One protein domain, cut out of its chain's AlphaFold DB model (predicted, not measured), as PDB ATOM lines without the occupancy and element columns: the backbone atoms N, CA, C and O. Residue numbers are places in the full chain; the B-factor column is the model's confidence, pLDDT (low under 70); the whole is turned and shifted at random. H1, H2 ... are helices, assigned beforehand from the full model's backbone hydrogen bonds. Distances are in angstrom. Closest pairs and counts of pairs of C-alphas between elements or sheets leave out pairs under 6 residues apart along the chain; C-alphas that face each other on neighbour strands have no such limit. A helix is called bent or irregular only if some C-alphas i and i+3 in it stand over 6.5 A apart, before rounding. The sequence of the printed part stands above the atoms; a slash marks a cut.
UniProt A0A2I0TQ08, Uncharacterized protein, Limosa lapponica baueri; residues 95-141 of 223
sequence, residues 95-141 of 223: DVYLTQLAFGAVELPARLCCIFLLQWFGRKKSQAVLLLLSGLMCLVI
ATOM      1  N   ASP A  95      89.505  60.283  84.054       73.94
ATOM      2  CA  ASP A  95      89.746  59.556  82.814       73.94
ATOM      3  C   ASP A  95      89.689  60.509  81.615       73.94
ATOM      4  O   ASP A  95      88.733  61.272  81.434       73.94
ATOM      5  N   VAL A  96      90.710  60.434  80.759       75.88
ATOM      6  CA  VAL A  96      90.874  61.277  79.558       75.88
ATOM      7  C   VAL A  96      89.626  61.248  78.659       75.88
ATOM      8  O   VAL A  96      89.299  62.225  77.990       75.88
ATOM      9  N   TYR A  97      88.881  60.144  78.676       76.25
ATOM     10  CA  TYR A  97      87.636  59.983  77.926       76.25
ATOM     11  C   TYR A  97      86.474  60.818  78.485       76.25
ATOM     12  O   TYR A  97      85.660  61.331  77.715       76.25
ATOM     13  N   LEU A  98      86.395  60.984  79.809       75.94
ATOM     14  CA  LEU A  98      85.310  61.709  80.472       75.94
ATOM     15  C   LEU A  98      85.484  63.221  80.334       75.94
ATOM     16  O   LEU A  98      84.520  63.934  80.053       75.94
ATOM     17  N   THR A  99      86.722  63.704  80.464       76.38
ATOM     18  CA  THR A  99      87.050  65.120  80.234       76.38
ATOM     19  C   THR A  99      86.750  65.511  78.791       76.38
ATOM     20  O   THR A  99      86.126  66.539  78.537       76.38
ATOM     21  N   GLN A 100      87.087  64.643  77.840       75.06
ATOM     22  CA  GLN A 100      86.761  64.827  76.435       75.06
ATOM     23  C   GLN A 100      85.249  64.860  76.173       75.06
ATOM     24  O   GLN A 100      84.772  65.739  75.455       75.06
ATOM     25  N   LEU A 101      84.466  63.966  76.776       81.06
ATOM     26  CA  LEU A 101      83.010  64.015  76.625       81.06
ATOM     27  C   LEU A 101      82.423  65.311  77.208       81.06
ATOM     28  O   LEU A 101      81.564  65.930  76.581       81.06
ATOM     29  N   ALA A 102      82.918  65.748  78.367       79.19
ATOM     30  CA  ALA A 102      82.465  66.967  79.028       79.19
ATOM     31  C   ALA A 102      82.734  68.223  78.184       79.19
ATOM     32  O   ALA A 102      81.834  69.044  78.009       79.19
ATOM     33  N   PHE A 103      83.930  68.349  77.595       75.94
ATOM     34  CA  PHE A 103      84.244  69.465  76.698       75.94
ATOM     35  C   PHE A 103      83.328  69.495  75.476       75.94
ATOM     36  O   PHE A 103      82.763  70.542  75.166       75.94
ATOM     37  N   GLY A 104      83.095  68.348  74.833       77.88
ATOM     38  CA  GLY A 104      82.164  68.264  73.705       77.88
ATOM     39  C   GLY A 104      80.728  68.639  74.085       77.88
ATOM     40  O   GLY A 104      80.065  69.373  73.353       77.88
ATOM     41  N   ALA A 105      80.260  68.185  75.250       82.38
ATOM     42  CA  ALA A 105      78.916  68.470  75.742       82.38
ATOM     43  C   ALA A 105      78.697  69.952  76.087       82.38
ATOM     44  O   ALA A 105      77.582  70.435  75.921       82.38
ATOM     45  N   VAL A 106      79.731  70.674  76.537       77.88
ATOM     46  CA  VAL A 106      79.667  72.118  76.845       77.88
ATOM     47  C   VAL A 106      79.879  72.985  75.597       77.88
ATOM     48  O   VAL A 106      79.270  74.049  75.468       77.88
ATOM     49  N   GLU A 107      80.680  72.524  74.638       75.94
ATOM     50  CA  GLU A 107      80.958  73.235  73.384       75.94
ATOM     51  C   GLU A 107      79.687  73.428  72.529       75.94
ATOM     52  O   GLU A 107      79.447  74.516  72.000       75.94
ATOM     53  N   LEU A 108      78.834  72.398  72.411       81.38
ATOM     54  CA  LEU A 108      77.575  72.475  71.653       81.38
ATOM     55  C   LEU A 108      76.621  73.587  72.143       81.38
ATOM     56  O   LEU A 108      76.247  74.443  71.333       81.38
ATOM     57  N   PRO A 109      76.211  73.621  73.426       78.25
ATOM     58  CA  PRO A 109      75.319  74.656  73.936       78.25
ATOM     59  C   PRO A 109      75.985  76.030  73.916       78.25
ATOM     60  O   PRO A 109      75.306  77.011  73.620       78.25
ATOM     61  N   ALA A 110      77.303  76.120  74.139       74.06
ATOM     62  CA  ALA A 110      78.028  77.384  74.039       74.06
ATOM     63  C   ALA A 110      77.927  77.991  72.627       74.06
ATOM     64  O   ALA A 110      77.616  79.175  72.482       74.06
ATOM     65  N   ARG A 111      78.104  77.183  71.571       73.19
ATOM     66  CA  ARG A 111      77.978  77.653  70.179       73.19
ATOM     67  C   ARG A 111      76.553  78.078  69.828       73.19
ATOM     68  O   ARG A 111      76.377  79.115  69.189       73.19
ATOM     69  N   LEU A 112      75.548  77.324  70.274       80.62
ATOM     70  CA  LEU A 112      74.138  77.679  70.072       80.62
ATOM     71  C   LEU A 112      73.775  78.985  70.796       80.62
ATOM     72  O   LEU A 112      73.176  79.875  70.191       80.62
ATOM     73  N   CYS A 113      74.212  79.143  72.049       77.44
ATOM     74  CA  CYS A 113      74.044  80.377  72.814       77.44
ATOM     75  C   CYS A 113      74.694  81.570  72.115       77.44
ATOM     76  O   CYS A 113      74.062  82.616  71.999       77.44
ATOM     77  N   CYS A 114      75.922  81.426  71.610       69.88
ATOM     78  CA  CYS A 114      76.602  82.494  70.879       69.88
ATOM     79  C   CYS A 114      75.797  82.955  69.658       69.88
ATOM     80  O   CYS A 114      75.593  84.155  69.488       69.88
ATOM     81  N   ILE A 115      75.291  82.031  68.835       76.62
ATOM     82  CA  ILE A 115      74.482  82.380  67.653       76.62
ATOM     83  C   ILE A 115      73.204  83.121  68.071       76.62
ATOM     84  O   ILE A 115      72.880  84.161  67.495       76.62
ATOM     85  N   PHE A 116      72.520  82.640  69.109       77.50
ATOM     86  CA  PHE A 116      71.284  83.246  69.604       77.50
ATOM     87  C   PHE A 116      71.516  84.645  70.203       77.50
ATOM     88  O   PHE A 116      70.795  85.597  69.900       77.50
ATOM     89  N   LEU A 117      72.583  84.808  70.992       68.06
ATOM     90  CA  LEU A 117      73.003  86.088  71.567       68.06
ATOM     91  C   LEU A 117      73.372  87.111  70.488       68.06
ATOM     92  O   LEU A 117      73.034  88.286  70.634       68.06
ATOM     93  N   LEU A 118      74.035  86.686  69.405       67.25
ATOM     94  CA  LEU A 118      74.373  87.567  68.283       67.25
ATOM     95  C   LEU A 118      73.135  88.041  67.513       67.25
ATOM     96  O   LEU A 118      73.129  89.175  67.033       67.25
ATOM     97  N   GLN A 119      72.112  87.192  67.385       73.56
ATOM     98  CA  GLN A 119      70.856  87.550  66.724       73.56
ATOM     99  C   GLN A 119      70.014  88.509  67.569       73.56
ATOM    100  O   GLN A 119      69.375  89.404  67.021       73.56
ATOM    101  N   TRP A 120      70.026  88.348  68.893       66.44
ATOM    102  CA  TRP A 120      69.140  89.106  69.773       66.44
ATOM    103  C   TRP A 120      69.736  90.436  70.258       66.44
ATOM    104  O   TRP A 120      69.037  91.445  70.333       66.44
ATOM    105  N   PHE A 121      71.041  90.475  70.541       57.69
ATOM    106  CA  PHE A 121      71.736  91.662  71.038       57.69
ATOM    107  C   PHE A 121      72.908  92.001  70.115       57.69
ATOM    108  O   PHE A 121      73.929  91.319  70.107       57.69
ATOM    109  N   GLY A 122      72.781  93.090  69.351       62.62
ATOM    110  CA  GLY A 122      73.781  93.513  68.365       62.62
ATOM    111  C   GLY A 122      75.248  93.427  68.838       62.62
ATOM    112  O   GLY A 122      75.572  93.704  69.994       62.62
ATOM    113  N   ARG A 123      76.138  93.094  67.888       60.72
ATOM    114  CA  ARG A 123      77.573  92.710  67.975       60.72
ATOM    115  C   ARG A 123      78.437  93.192  69.154       60.72
ATOM    116  O   ARG A 123      79.388  92.508  69.505       60.72
ATOM    117  N   LYS A 124      78.201  94.387  69.701       65.19
ATOM    118  CA  LYS A 124      79.032  94.983  70.768       65.19
ATOM    119  C   LYS A 124      78.557  94.604  72.171       65.19
ATOM    120  O   LYS A 124      79.371  94.491  73.081       65.19
ATOM    121  N   LYS A 125      77.246  94.423  72.355       68.94
ATOM    122  CA  LYS A 125      76.660  94.121  73.668       68.94
ATOM    123  C   LYS A 125      76.878  92.660  74.047       68.94
ATOM    124  O   LYS A 125      77.209  92.390  75.195       68.94
ATOM    125  N   SER A 126      76.792  91.748  73.078       72.19
ATOM    126  CA  SER A 126      77.064  90.322  73.289       72.19
ATOM    127  C   SER A 126      78.480  90.072  73.819       72.19
ATOM    128  O   SER A 126      78.658  89.316  74.769       72.19
ATOM    129  N   GLN A 127      79.479  90.780  73.281       67.69
ATOM    130  CA  GLN A 127      80.867  90.659  73.729       67.69
ATOM    131  C   GLN A 127      81.062  91.146  75.176       67.69
ATOM    132  O   GLN A 127      81.776  90.508  75.943       67.69
ATOM    133  N   ALA A 128      80.409  92.245  75.569       72.94
ATOM    134  CA  ALA A 128      80.479  92.745  76.943       72.94
ATOM    135  C   ALA A 128      79.783  91.802  77.941       72.94
ATOM    136  O   ALA A 128      80.314  91.553  79.019       72.94
ATOM    137  N   VAL A 129      78.629  91.239  77.572       78.56
ATOM    138  CA  VAL A 129      77.874  90.301  78.422       78.56
ATOM    139  C   VAL A 129      78.661  89.013  78.669       78.56
ATOM    140  O   VAL A 129      78.724  88.566  79.808       78.56
ATOM    141  N   LEU A 130      79.306  88.451  77.641       71.31
ATOM    142  CA  LEU A 130      80.132  87.245  77.785       71.31
ATOM    143  C   LEU A 130      81.306  87.453  78.755       71.31
ATOM    144  O   LEU A 130      81.583  86.580  79.573       71.31
ATOM    145  N   LEU A 131      81.954  88.620  78.699       71.50
ATOM    146  CA  LEU A 131      83.050  88.991  79.601       71.50
ATOM    147  C   LEU A 131      82.588  89.173  81.052       71.50
ATOM    148  O   LEU A 131      83.263  88.731  81.978       71.50
ATOM    149  N   LEU A 132      81.432  89.807  81.260       82.31
ATOM    150  CA  LEU A 132      80.866  89.957  82.601       82.31
ATOM    151  C   LEU A 132      80.410  88.614  83.173       82.31
ATOM    152  O   LEU A 132      80.627  88.349  84.351       82.31
ATOM    153  N   LEU A 133      79.818  87.756  82.341       82.19
ATOM    154  CA  LEU A 133      79.374  86.431  82.754       82.19
ATOM    155  C   LEU A 133      80.562  85.534  83.126       82.19
ATOM    156  O   LEU A 133      80.504  84.875  84.160       82.19
ATOM    157  N   SER A 134      81.649  85.536  82.343       74.81
ATOM    158  CA  SER A 134      82.847  84.756  82.683       74.81
ATOM    159  C   SER A 134      83.514  85.261  83.965       74.81
ATOM    160  O   SER A 134      83.853  84.458  84.832       74.81
ATOM    161  N   GLY A 135      83.621  86.583  84.143       78.94
ATOM    162  CA  GLY A 135      84.126  87.181  85.380       78.94
ATOM    163  C   GLY A 135      83.267  86.835  86.600       78.94
ATOM    164  O   GLY A 135      83.800  86.517  87.662       78.94
ATOM    165  N   LEU A 136      81.941  86.821  86.437       84.75
ATOM    166  CA  LEU A 136      81.011  86.425  87.492       84.75
ATOM    167  C   LEU A 136      81.196  84.953  87.883       84.75
ATOM    168  O   LEU A 136      81.228  84.654  89.071       84.75
ATOM    169  N   MET A 137      81.376  84.048  86.915       79.44
ATOM    170  CA  MET A 137      81.642  82.631  87.206       79.44
ATOM    171  C   MET A 137      82.932  82.443  88.011       79.44
ATOM    172  O   MET A 137      82.944  81.678  88.973       79.44
ATOM    173  N   CYS A 138      83.998  83.181  87.686       75.44
ATOM    174  CA  CYS A 138      85.239  83.143  88.462       75.44
ATOM    175  C   CYS A 138      85.039  83.624  89.910       75.44
ATOM    176  O   CYS A 138      85.579  83.017  90.831       75.44
ATOM    177  N   LEU A 139      84.238  84.674  90.130       84.00
ATOM    178  CA  LEU A 139      83.911  85.155  91.479       84.00
ATOM    179  C   LEU A 139      83.072  84.144  92.268       84.00
ATOM    180  O   LEU A 139      83.304  83.948  93.459       84.00
ATOM    181  N   VAL A 140      82.138  83.459  91.607       84.56
ATOM    182  CA  VAL A 140      81.335  82.402  92.238       84.56
ATOM    183  C   VAL A 140      82.225  81.263  92.741       84.56
ATOM    184  O   VAL A 140      82.024  80.812  93.865       84.56
ATOM    185  N   ILE A 141      83.249  80.852  91.980       76.94
ATOM    186  CA  ILE A 141      84.202  79.807  92.403       76.94
ATOM    187  C   ILE A 141      84.942  80.213  93.687       76.94
ATOM    188  O   ILE A 141      85.094  79.389  94.582       76.94
TER     189      ILE A 141
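Overview. This is residues 95 to 141 of the 223 residues of an uncharacterized protein of Limosa lapponica baueri (UniProt A0A2I0TQ08). Two helices form an open V with unequal arms: the longer H1 runs to the corner at residues 121 and 122, and H2 folds back from there, its far end well away from H1. The two come near each other close to the corner, and residues 95 to 113 and 131 to 141 stand free. The printed part has 47 residues with two named helices, H1 then H2, and no named strand; the class is all helix. The whole is loose, with a radius of gyration of the C-alphas of 13.4 A, and flat, spanning 40 by 25 by 10 A.

Along the chain. The longest helix, H1, holds residues 96 to 120, 36.6 A from C-alpha 96 at (90.874, 61.277, 79.558) to C-alpha 120 at (69.140, 89.106, 69.773). H2 holds residues 123 to 141 and measures 28.4 A from first to last C-alpha, ending with C-alpha 141 at (84.202, 79.807, 92.403). Neither helix is bent.

Arrangement. H1 and H2 are close but not clearly touching, with 2 pairs of C-alphas within 8 A. Their closest C-alphas, those of Leu 117 and Ser 126, are 6.1 A apart. The helices run opposite ways at a steep tilt of 40 degrees, with their centres 15.8 A apart. Of the O i to N i+4 pairs, 20 of 21 in H1 and 13 of 15 in H2 are within hydrogen-bond range.

Size, cuts and confidence. The two C-alphas farthest apart, those of Asp 95 and Gly 122, are 40.2 A apart. The printed part has no cut, and the link from H1 to H2, 2 residues, is tight. The mean pLDDT of the printed part is 74.9; it is under 70 at residues 117 to 118, 120 to 125, 114 and 127.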